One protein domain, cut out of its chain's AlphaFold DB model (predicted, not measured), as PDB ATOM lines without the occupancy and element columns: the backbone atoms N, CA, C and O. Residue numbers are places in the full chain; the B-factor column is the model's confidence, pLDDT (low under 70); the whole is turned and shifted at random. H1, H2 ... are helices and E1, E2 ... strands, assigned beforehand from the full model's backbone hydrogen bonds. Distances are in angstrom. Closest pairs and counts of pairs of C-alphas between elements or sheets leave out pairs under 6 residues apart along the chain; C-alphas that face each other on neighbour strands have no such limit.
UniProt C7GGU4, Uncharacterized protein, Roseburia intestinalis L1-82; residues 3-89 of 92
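AT A GLANCE: This is residues 3 to 89 of the 92 residues of an uncharacterized protein of Roseburia intestinalis L1-82 (UniProt C7GGU4). A strongly twisted sheet of four strands makes the middle layer, with helix H1 packed on one face and helix H2 on the opposite face, three layers in all. The 87 printed residues hold E1, H1, E2, H2, E3 and E4 in that order along the chain, class mixed. The sheet runs E1, E4, E3, E2, antiparallel throughout. The whole is compact and rounded, with a radius of gyration of the C-alphas of 12.1 A and spans of 34 by 29 by 24 A.

IN THESE COORDINATES: Find C-alpha 4 at (195.059, -140.498, 337.833); from there E1 runs through residues 4 to 11, 19.0 A, and bends by 63 degrees at residue 7. Next come H1, residues 20 to 31, 16.9 A; E2, residues 43 to 48, 15.9 A; and H2, residues 57 to 68, 16.2 A. E3, residues 72 to 78, spans 20.1 A, and E4, residues 81 to 89, spans 23.8 A to C-alpha 89 at (193.653, -139.613, 343.363).

HOW THE PARTS SIT: Look at edge strand E1 beside E4: N 7 and O 87 are 2.8 A apart. E4 and E3 form a hairpin, with N 74 and O 86 at 2.9 A. E3 and edge strand E2 have N 46 and O 77 at 2.8 A. H1 is on the sheet; its closest C-alphas to E2 are Ser 30 and Val 47, 6.5 A. H2, on the opposite face, lies over E4 and E3 at a height over the sheet of 9.4 A, along the strands; the closest C-alphas of H2 and E4 are Leu 66 and Gly 87, 6.0 A. H1 and H2 are apart. In both, every O i to N i+4 pair is within hydrogen-bond range.

THE WHOLE: The C-alphas farthest apart, Asn 42 and Ser 68, stand at 35.4 A. The printed part has no cut; H1 to E2 is the long link. Look there for pLDDT under 70, at residues 32 to 40.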
ATOM      1  N   LYS A   3     196.744-143.125 335.013       78.25
ATOM      2  CA  LYS A   3     197.537-142.967 336.245       78.25
ATOM      3  C   LYS A   3     196.795-142.175 337.332       78.25
ATOM      4  O   LYS A   3     197.004-142.397 338.515       78.25
ATOM      5  N   TYR A   4     195.869-141.308 336.931       85.81
ATOM      6  CA  TYR A   4     195.059-140.498 337.833       85.81
ATOM      7  C   TYR A   4     193.573-140.733 337.581       85.81
ATOM      8  O   TYR A   4     193.153-140.973 336.447       85.81
ATOM      9  N   LYS A   5     192.783-140.652 338.650       89.19
ATOM     10  CA  LYS A   5     191.324-140.723 338.629       89.19
ATOM     11  C   LYS A   5     190.749-139.448 339.232       89.19
ATOM     12  O   LYS A   5     191.021-139.138 340.394       89.19
ATOM     13  N   VAL A   6     189.936-138.743 338.453       91.56
ATOM     14  CA  VAL A   6     189.130-137.627 338.950       91.56
ATOM     15  C   VAL A   6     187.966-138.185 339.766       91.56
ATOM     16  O   VAL A   6     187.336-139.171 339.381       91.56
ATOM     17  N   LEU A   7     187.746-137.606 340.942       92.19
ATOM     18  CA  LEU A   7     186.703-138.008 341.883       92.19
ATOM     19  C   LEU A   7     185.618-136.941 341.984       92.19
ATOM     20  O   LEU A   7     184.438-137.275 341.963       92.19
ATOM     21  N   ASP A   8     186.025-135.674 342.039       93.38
ATOM     22  CA  ASP A   8     185.132-134.541 342.253       93.38
ATOM     23  C   ASP A   8     185.560-133.360 341.390       93.38
ATOM     24  O   ASP A   8     186.754-133.102 341.209       93.38
ATOM     25  N   ILE A   9     184.576-132.624 340.874       93.62
ATOM     26  CA  ILE A   9     184.791-131.433 340.053       93.62
ATOM     27  C   ILE A   9     183.839-130.343 340.536       93.62
ATOM     28  O   ILE A   9     182.623-130.446 340.376       93.62
ATOM     29  N   PHE A  10     184.402-129.270 341.078       91.69
ATOM     30  CA  PHE A  10     183.671-128.069 341.460       91.69
ATOM     31  C   PHE A  10     183.891-126.989 340.408       91.69
ATOM     32  O   PHE A  10     184.892-126.277 340.445       91.69
ATOM     33  N   SER A  11     182.951-126.863 339.471       91.25
ATOM     34  CA  SER A  11     182.972-125.792 338.472       91.25
ATOM     35  C   SER A  11     182.370-124.503 339.029       91.25
ATOM     36  O   SER A  11     181.260-124.504 339.561       91.25
ATOM     37  N   PHE A  12     183.069-123.387 338.831       89.81
ATOM     38  CA  PHE A  12     182.559-122.032 339.072       89.81
ATOM     39  C   PHE A  12     182.000-121.381 337.802       89.81
ATOM     40  O   PHE A  12     181.474-120.267 337.851       89.81
ATOM     41  N   LEU A  13     182.118-122.064 336.660       88.00
ATOM     42  CA  LEU A  13     181.498-121.674 335.403       88.00
ATOM     43  C   LEU A  13     180.227-122.493 335.150       88.00
ATOM     44  O   LEU A  13     180.160-123.673 335.510       88.00
ATOM     45  N   PRO A  14     179.216-121.885 334.515       86.12
ATOM     46  CA  PRO A  14     177.986-122.584 334.193       86.12
ATOM     47  C   PRO A  14     178.221-123.634 333.095       86.12
ATOM     48  O   PRO A  14     179.065-123.466 332.214       86.12
ATOM     49  N   ALA A  15     177.439-124.718 333.133       84.19
ATOM     50  CA  ALA A  15     177.620-125.890 332.269       84.19
ATOM     51  C   ALA A  15     177.467-125.606 330.760       84.19
ATOM     52  O   ALA A  15     177.906-126.399 329.932       84.19
ATOM     53  N   ASN A  16     176.846-124.481 330.391       85.06
ATOM     54  CA  ASN A  16     176.745-124.024 329.004       85.06
ATOM     55  C   ASN A  16     178.048-123.398 328.474       85.06
ATOM     56  O   ASN A  16     178.184-123.248 327.263       85.06
ATOM     57  N   VAL A  17     178.964-122.996 329.359       86.31
ATOM     58  CA  VAL A  17     180.287-122.465 328.999       86.31
ATOM     59  C   VAL A  17     181.306-123.593 328.943       86.31
ATOM     60  O   VAL A  17     182.072-123.680 327.987       86.31
ATOM     61  N   ILE A  18     181.310-124.460 329.957       86.25
ATOM     62  CA  ILE A  18     182.223-125.596 330.034       86.25
ATOM     63  C   ILE A  18     181.558-126.761 330.761       86.25
ATOM     64  O   ILE A  18     180.960-126.587 331.824       86.25
ATOM     65  N   SER A  19     181.651-127.957 330.184       90.44
ATOM     66  CA  SER A  19     181.124-129.160 330.823       90.44
ATOM     67  C   SER A  19     182.118-129.742 331.833       90.44
ATOM     68  O   SER A  19     183.330-129.526 331.748       90.44
ATOM     69  N   LEU A  20     181.609-130.535 332.779       91.12
ATOM     70  CA  LEU A  20     182.458-131.266 333.726       91.12
ATOM     71  C   LEU A  20     183.402-132.241 333.004       91.12
ATOM     72  O   LEU A  20     184.568-132.337 333.368       91.12
ATOM     73  N   GLU A  21     182.934-132.883 331.930       90.19
ATOM     74  CA  GLU A  21     183.752-133.769 331.089       90.19
ATOM     75  C   GLU A  21     184.919-133.023 330.427       90.19
ATOM     76  O   GLU A  21     186.027-133.549 330.325       90.19
ATOM     77  N   GLN A  22     184.699-131.776 329.990       88.50
ATOM     78  CA  GLN A  22     185.769-130.941 329.446       88.50
ATOM     79  C   GLN A  22     186.797-130.584 330.520       88.50
ATOM     80  O   GLN A  22     187.990-130.672 330.249       88.50
ATOM     81  N   LEU A  23     186.355-130.227 331.730       90.62
ATOM     82  CA  LEU A  23     187.247-129.936 332.859       90.62
ATOM     83  C   LEU A  23     188.083-131.160 333.260       90.62
ATOM     84  O   LEU A  23     189.288-131.037 333.471       90.62
ATOM     85  N   GLU A  24     187.466-132.341 333.318       90.56
ATOM     86  CA  GLU A  24     188.170-133.600 333.573       90.56
ATOM     87  C   GLU A  24     189.234-133.859 332.508       90.56
ATOM     88  O   GLU A  24     190.394-134.123 332.829       90.56
ATOM     89  N   LYS A  25     188.859-133.724 331.234       87.56
ATOM     90  CA  LYS A  25     189.785-133.914 330.123       87.56
ATOM     91  C   LYS A  25     190.953-132.929 330.179       87.56
ATOM     92  O   LYS A  25     192.090-133.355 330.039       87.56
ATOM     93  N   MET A  26     190.695-131.646 330.445       86.44
ATOM     94  CA  MET A  26     191.734-130.616 330.603       86.44
ATOM     95  C   MET A  26     192.741-130.980 331.691       86.44
ATOM     96  O   MET A  26     193.948-130.834 331.508       86.44
ATOM     97  N   PHE A  27     192.247-131.474 332.823       88.06
ATOM     98  CA  PHE A  27     193.097-131.918 333.916       88.06
ATOM     99  C   PHE A  27     193.948-133.128 333.526       88.06
ATOM    100  O   PHE A  27     195.165-133.101 333.704       88.06
ATOM    101  N   LEU A  28     193.343-134.164 332.947       86.38
ATOM    102  CA  LEU A  28     194.069-135.361 332.519       86.38
ATOM    103  C   LEU A  28     195.097-135.052 331.423       86.38
ATOM    104  O   LEU A  28     196.218-135.560 331.480       86.38
ATOM    105  N   ASP A  29     194.743-134.186 330.473       83.44
ATOM    106  CA  ASP A  29     195.635-133.725 329.410       83.44
ATOM    107  C   ASP A  29     196.816-132.935 329.992       83.44
ATOM    108  O   ASP A  29     197.937-133.129 329.541       83.44
ATOM    109  N   SER A  30     196.608-132.117 331.034       80.25
ATOM    110  CA  SER A  30     197.692-131.368 331.698       80.25
ATOM    111  C   SER A  30     198.696-132.245 332.455       80.25
ATOM    112  O   SER A  30     199.842-131.847 332.659       80.25
ATOM    113  N   LEU A  31     198.265-133.431 332.890       77.50
ATOM    114  CA  LEU A  31     199.105-134.411 333.581       77.50
ATOM    115  C   LEU A  31     199.847-135.332 332.613       77.50
ATOM    116  O   LEU A  31     200.842-135.956 332.985       77.50
ATOM    117  N   SER A  32     199.340-135.453 331.389       67.88
ATOM    118  CA  SER A  32     200.039-136.105 330.297       67.88
ATOM    119  C   SER A  32     201.144-135.157 329.824       67.88
ATOM    120  O   SER A  32     200.872-134.007 329.511       67.88
ATOM    121  N   GLU A  33     202.399-135.608 329.731       56.81
ATOM    122  CA  GLU A  33     203.543-134.795 329.249       56.81
ATOM    123  C   GLU A  33     203.377-134.265 327.806       56.81
ATOM    124  O   GLU A  33     204.232-133.557 327.274       56.81
ATOM    125  N   ILE A  34     202.261-134.598 327.158       52.34
ATOM    126  CA  ILE A  34     201.790-133.988 325.926       52.34
ATOM    127  C   ILE A  34     201.283-132.592 326.295       52.34
ATOM    128  O   ILE A  34     200.127-132.429 326.673       52.34
ATOM    129  N   SER A  35     202.164-131.594 326.201       48.66
ATOM    130  CA  SER A  35     201.892-130.168 326.408       48.66
ATOM    131  C   SER A  35     200.822-129.639 325.447       48.66
ATOM    132  O   SER A  35     201.073-128.906 324.491       48.66
ATOM    133  N   ASN A  36     199.576-130.014 325.697       50.66
ATOM    134  CA  ASN A  36     198.439-129.469 325.001       50.66
ATOM    135  C   ASN A  36     198.129-128.143 325.677       50.66
ATOM    136  O   ASN A  36     197.534-128.102 326.753       50.66
ATOM    137  N   ASN A  37     198.566-127.056 325.037       53.75
ATOM    138  CA  ASN A  37     198.103-125.698 325.302       53.75
ATOM    139  C   ASN A  37     196.575-125.694 325.188       53.75
ATOM    140  O   ASN A  37     196.014-125.487 324.109       53.75
ATOM    141  N   THR A  38     195.908-126.018 326.289       63.25
ATOM    142  CA  THR A  38     194.472-126.225 326.299       63.25
ATOM    143  C   THR A  38     193.843-124.848 326.402       63.25
ATOM    144  O   THR A  38     194.100-124.106 327.346       63.25
ATOM    145  N   LYS A  39     193.096-124.460 325.370       66.00
ATOM    146  CA  LYS A  39     192.492-123.131 325.267       66.00
ATOM    147  C   LYS A  39     190.985-123.228 325.427       66.00
ATOM    148  O   LYS A  39     190.354-124.074 324.789       66.00
ATOM    149  N   LEU A  40     190.407-122.338 326.230       67.62
ATOM    150  CA  LEU A  40     188.962-122.130 326.273       67.62
ATOM    151  C   LEU A  40     188.642-121.002 325.290       67.62
ATOM    152  O   LEU A  40     188.751-119.821 325.608       67.62
ATOM    153  N   GLY A  41     188.357-121.358 324.036       73.50
ATOM    154  CA  GLY A  41     188.275-120.369 322.959       73.50
ATOM    155  C   GLY A  41     189.638-119.714 322.696       73.50
ATOM    156  O   GLY A  41     190.549-120.374 322.200       73.50
ATOM    157  N   ASN A  42     189.774-118.427 323.032       73.81
ATOM    158  CA  ASN A  42     191.024-117.664 322.886       73.81
ATOM    159  C   ASN A  42     191.818-117.539 324.196       73.81
ATOM    160  O   ASN A  42     192.926-117.003 324.179       73.81
ATOM    161  N   GLU A  43     191.261-118.000 325.316       79.25
ATOM    162  CA  GLU A  43     191.862-117.847 326.637       79.25
ATOM    163  C   GLU A  43     192.759-119.040 326.971       79.25
ATOM    164  O   GLU A  43     192.441-120.192 326.658       79.25
ATOM    165  N   GLU A  44     193.896-118.762 327.605       80.75
ATOM    166  CA  GLU A  44     194.808-119.793 328.084       80.75
ATOM    167  C   GLU A  44     194.266-120.414 329.373       80.75
ATOM    168  O   GLU A  44     193.855-119.706 330.301       80.75
ATOM    169  N   ILE A  45     194.257-121.745 329.413       83.06
ATOM    170  CA  ILE A  45     193.920-122.507 330.607       83.06
ATOM    171  C   ILE A  45     195.206-123.075 331.188       83.06
ATOM    172  O   ILE A  45     195.985-123.731 330.499       83.06
ATOM    173  N   VAL A  46     195.385-122.865 332.484       84.44
ATOM    174  CA  VAL A  46     196.504-123.382 333.257       84.44
ATOM    175  C   VAL A  46     195.958-124.274 334.359       84.44
ATOM    176  O   VAL A  46     195.082-123.873 335.126       84.44
ATOM    177  N   VAL A  47     196.493-125.486 334.457       86.81
ATOM    178  CA  VAL A  47     196.217-126.385 335.577       86.81
ATOM    179  C   VAL A  47     197.353-126.256 336.584       86.81
ATOM    180  O   VAL A  47     198.523-126.382 336.232       86.81
ATOM    181  N   THR A  48     197.019-125.983 337.841       86.56
ATOM    182  CA  THR A  48     197.988-125.888 338.939       86.56
ATOM    183  C   THR A  48     197.556-126.756 340.111       86.56
ATOM    184  O   THR A  48     196.378-126.808 340.444       86.56
ATOM    185  N   CYS A  49     198.504-127.408 340.783       83.56
ATOM    186  CA  CYS A  49     198.245-128.145 342.027       83.56
ATOM    187  C   CYS A  49     198.573-127.315 343.281       83.56
ATOM    188  O   CYS A  49     198.305-127.733 344.408       83.56
ATOM    189  N   SER A  50     199.152-126.121 343.109       81.06
ATOM    190  CA  SER A  50     199.474-125.206 344.202       81.06
ATOM    191  C   SER A  50     198.389-124.143 344.370       81.06
ATOM    192  O   SER A  50     197.899-123.553 343.405       81.06
ATOM    193  N   SER A  51     198.008-123.897 345.625       76.06
ATOM    194  CA  SER A  51     197.119-122.792 345.981       76.06
ATOM    195  C   SER A  51     197.830-121.456 345.783       76.06
ATOM    196  O   SER A  51     198.967-121.307 346.231       76.06
ATOM    197  N   GLN A  52     197.147-120.476 345.196       78.75
ATOM    198  CA  GLN A  52     197.674-119.121 345.027       78.75
ATOM    199  C   GLN A  52     197.109-118.157 346.079       78.75
ATOM    200  O   GLN A  52     196.027-118.371 346.631       78.75
ATOM    201  N   SER A  53     197.837-117.073 346.357       80.62
ATOM    202  CA  SER A  53     197.449-116.071 347.363       80.62
ATOM    203  C   SER A  53     196.134-115.360 347.026       80.62
ATOM    204  O   SER A  53     195.354-115.062 347.931       80.62
ATOM    205  N   TRP A  54     195.868-115.152 345.733       85.56
ATOM    206  CA  TRP A  54     194.687-114.465 345.205       85.56
ATOM    207  C   TRP A  54     193.418-115.331 345.157       85.56
ATOM    208  O   TRP A  54     192.361-114.847 344.758       85.56
ATOM    209  N   PHE A  55     193.480-116.601 345.577       86.31
ATOM    210  CA  PHE A  55     192.286-117.443 345.658       86.31
ATOM    211  C   PHE A  55     191.305-116.901 346.701       86.31
ATOM    212  O   PHE A  55     191.688-116.577 347.831       86.31
ATOM    213  N   THR A  56     190.028-116.853 346.322       87.69
ATOM    214  CA  THR A  56     188.927-116.493 347.220       87.69
ATOM    215  C   THR A  56     188.747-117.545 348.313       87.69
ATOM    216  O   THR A  56     189.200-118.686 348.183       87.69
ATOM    217  N   GLU A  57     188.089-117.162 349.406       87.75
ATOM    218  CA  GLU A  57     187.869-118.037 350.564       87.75
ATOM    219  C   GLU A  57     187.140-119.326 350.171       87.75
ATOM    220  O   GLU A  57     187.597-120.416 350.493       87.75
ATOM    221  N   ASN A  58     186.124-119.205 349.318       87.88
ATOM    222  CA  ASN A  58     185.318-120.312 348.810       87.88
ATOM    223  C   ASN A  58     186.181-121.392 348.124       87.88
ATOM    224  O   ASN A  58     185.969-122.586 348.308       87.88
ATOM    225  N   ILE A  59     187.186-120.982 347.339       91.00
ATOM    226  CA  ILE A  59     188.099-121.913 346.653       91.00
ATOM    227  C   ILE A  59     188.974-122.641 347.677       91.00
ATOM    228  O   ILE A  59     189.226-123.841 347.547       91.00
ATOM    229  N   LYS A  60     189.450-121.913 348.695       89.88
ATOM    230  CA  LYS A  60     190.270-122.476 349.774       89.88
ATOM    231  C   LYS A  60     189.466-123.461 350.619       89.88
ATOM    232  O   LYS A  60     190.013-124.501 350.981       89.88
ATOM    233  N   GLU A  61     188.193-123.176 350.886       90.69
ATOM    234  CA  GLU A  61     187.282-124.081 351.592       90.69
ATOM    235  C   GLU A  61     187.066-125.378 350.808       90.69
ATOM    236  O   GLU A  61     187.372-126.443 351.342       90.69
ATOM    237  N   CYS A  62     186.687-125.307 349.522       90.44
ATOM    238  CA  CYS A  62     186.528-126.503 348.677       90.44
ATOM    239  C   CYS A  62     187.806-127.355 348.634       90.44
ATOM    240  O   CYS A  62     187.770-128.579 348.748       90.44
ATOM    241  N   ALA A  63     188.969-126.713 348.496       90.75
ATOM    242  CA  ALA A  63     190.244-127.417 348.509       90.75
ATOM    243  C   ALA A  63     190.559-128.062 349.867       90.75
ATOM    244  O   ALA A  63     191.180-129.123 349.916       90.75
ATOM    245  N   THR A  64     190.174-127.417 350.966       91.31
ATOM    246  CA  THR A  64     190.389-127.937 352.321       91.31
ATOM    247  C   THR A  64     189.495-129.143 352.583       91.31
ATOM    248  O   THR A  64     189.985-130.144 353.102       91.31
ATOM    249  N   GLU A  65     188.235-129.096 352.154       92.19
ATOM    250  CA  GLU A  65     187.292-130.213 352.236       92.19
ATOM    251  C   GLU A  65     187.817-131.439 351.476       92.19
ATOM    252  O   GLU A  65     188.022-132.497 352.073       92.19
ATOM    253  N   LEU A  66     188.202-131.272 350.208       92.31
ATOM    254  CA  LEU A  66     188.782-132.353 349.403       92.31
ATOM    255  C   LEU A  66     190.046-132.958 350.030       92.31
ATOM    256  O   LEU A  66     190.216-134.181 350.051       92.31
ATOM    257  N   LYS A  67     190.934-132.116 350.572       91.25
ATOM    258  CA  LYS A  67     192.133-132.583 351.284       91.25
ATOM    259  C   LYS A  67     191.781-133.337 352.563       91.25
ATOM    260  O   LYS A  67     192.442-134.328 352.867       91.25
ATOM    261  N   SER A  68     190.754-132.901 353.294       92.38
ATOM    262  CA  SER A  68     190.289-133.578 354.511       92.38
ATOM    263  C   SER A  68     189.758-134.989 354.227       92.38
ATOM    264  O   SER A  68     189.925-135.887 355.047       92.38
ATOM    265  N   GLU A  69     189.240-135.224 353.019       91.00
ATOM    266  CA  GLU A  69     188.837-136.544 352.520       91.00
ATOM    267  C   GLU A  69     190.006-137.394 351.973       91.00
ATOM    268  O   GLU A  69     189.804-138.464 351.381       91.00
ATOM    269  N   GLY A  70     191.248-136.922 352.113       89.56
ATOM    270  CA  GLY A  70     192.437-137.605 351.603       89.56
ATOM    271  C   GLY A  70     192.517-137.623 350.073       89.56
ATOM    272  O   GLY A  70     193.020-138.584 349.488       89.56
ATOM    273  N   LYS A  71     191.962-136.611 349.398       92.69
ATOM    274  CA  LYS A  71     192.089-136.426 347.946       92.69
ATOM    275  C   LYS A  71     193.188-135.403 347.651       92.69
ATOM    276  O   LYS A  71     193.442-134.489 348.436       92.69
ATOM    277  N   GLN A  72     193.842-135.552 346.504       91.81
ATOM    278  CA  GLN A  72     194.694-134.504 345.954       91.81
ATOM    279  C   GLN A  72     193.823-133.441 345.285       91.81
ATOM    280  O   GLN A  72     192.712-133.733 344.840       91.81
ATOM    281  N   VAL A  73     194.324-132.207 345.232       93.00
ATOM    282  CA  VAL A  73     193.573-131.063 344.709       93.00
ATOM    283  C   VAL A  73     194.350-130.390 343.595       93.00
ATOM    284  O   VAL A  73     195.515-130.035 343.772       93.00
ATOM    285  N   ALA A  74     193.674-130.181 342.473       91.75
ATOM    286  CA  ALA A  74     194.129-129.354 341.370       91.75
ATOM    287  C   ALA A  74     193.141-128.212 341.121       91.75
ATOM    288  O   ALA A  74     191.960-128.295 341.450       91.75
ATOM    289  N   TYR A  75     193.637-127.140 340.525       92.19
ATOM    290  CA  TYR A  75     192.872-125.955 340.181       92.19
ATOM    291  C   TYR A  75     193.023-125.705 338.693       92.19
ATOM    292  O   TYR A  75     194.139-125.697 338.170       92.19
ATOM    293  N   ILE A  76     191.901-125.462 338.028       90.81
ATOM    294  CA  ILE A  76     191.887-124.993 336.650       90.81
ATOM    295  C   ILE A  76     191.715-123.482 336.690       90.81
ATOM    296  O   ILE A  76     190.717-122.965 337.200       90.81
ATOM    297  N   VAL A  77     192.711-122.783 336.163       89.44
ATOM    298  CA  VAL A  77     192.784-121.330 336.095       89.44
ATOM    299  C   VAL A  77     192.652-120.908 334.643       89.44
ATOM    300  O   VAL A  77     193.333-121.434 333.773       89.44
ATOM    301  N   CYS A  78     191.788-119.940 334.386       87.19
ATOM    302  CA  CYS A  78     191.646-119.308 333.088       87.19
ATOM    303  C   CYS A  78     191.727-117.796 333.292       87.19
ATOM    304  O   CYS A  78     191.007-117.261 334.134       87.19
ATOM    305  N   ASN A  79     192.640-117.131 332.578       85.19
ATOM    306  CA  ASN A  79     192.837-115.679 332.657       85.19
ATOM    307  C   ASN A  79     192.964-115.157 334.110       85.19
ATOM    308  O   ASN A  79     192.200-114.301 334.550       85.19
ATOM    309  N   GLU A  80     193.867-115.765 334.891       82.56
ATOM    310  CA  GLU A  80     194.099-115.441 336.315       82.56
ATOM    311  C   GLU A  80     192.869-115.599 337.230       82.56
ATOM    312  O   GLU A  80     192.824-115.061 338.335       82.56
ATOM    313  N   LYS A  81     191.862-116.371 336.805       88.44
ATOM    314  CA  LYS A  81     190.684-116.705 337.605       88.44
ATOM    315  C   LYS A  81     190.518-118.212 337.715       88.44
ATOM    316  O   LYS A  81     190.554-118.927 336.719       88.44
ATOM    317  N   VAL A  82     190.303-118.718 338.928       90.50
ATOM    318  CA  VAL A  82     189.967-120.135 339.120       90.50
ATOM    319  C   VAL A  82     188.565-120.378 338.577       90.50
ATOM    320  O   VAL A  82     187.600-119.762 339.030       90.50
ATOM    321  N   ILE A  83     188.467-121.279 337.607       91.69
ATOM    322  CA  ILE A  83     187.202-121.691 336.999       91.69
ATOM    323  C   ILE A  83     186.735-123.050 337.512       91.69
ATOM    324  O   ILE A  83     185.544-123.340 337.431       91.69
ATOM    325  N   SER A  84     187.638-123.865 338.068       93.12
ATOM    326  CA  SER A  84     187.280-125.148 338.668       93.12
ATOM    327  C   SER A  84     188.292-125.628 339.711       93.12
ATOM    328  O   SER A  84     189.484-125.332 339.607       93.12
ATOM    329  N   VAL A  85     187.813-126.394 340.694       93.94
ATOM    330  CA  VAL A  85     188.618-127.155 341.663       93.94
ATOM    331  C   VAL A  85     188.356-128.641 341.439       93.94
ATOM    332  O   VAL A  85     187.208-129.079 341.417       93.94
ATOM    333  N   ILE A  86     189.420-129.421 341.286       93.56
ATOM    334  CA  ILE A  86     189.364-130.848 340.976       93.56
ATOM    335  C   ILE A  86     189.946-131.645 342.135       93.56
ATOM    336  O   ILE A  86     191.100-131.452 342.516       93.56
ATOM    337  N   GLY A  87     189.147-132.572 342.655       94.62
ATOM    338  CA  GLY A  87     189.577-133.615 343.571       94.62
ATOM    339  C   GLY A  87     189.964-134.864 342.790       94.62
ATOM    340  O   GLY A  87     189.152-135.406 342.041       94.62
ATOM    341  N   TYR A  88     191.189-135.344 342.965       92.81
ATOM    342  CA  TYR A  88     191.679-136.532 342.271       92.81
ATOM    343  C   TYR A  88     192.492-137.439 343.192       92.81
ATOM    344  O   TYR A  88     192.938-137.045 344.273       92.81
ATOM    345  N   ARG A  89     192.695-138.681 342.758       91.38
ATOM    346  CA  ARG A  89     193.653-139.613 343.363       91.38
ATOM    347  C   ARG A  89     194.519-140.242 342.282       91.38
ATOM    348  O   ARG A  89     194.107-140.361 341.130       91.38
TER     349      ARG A  89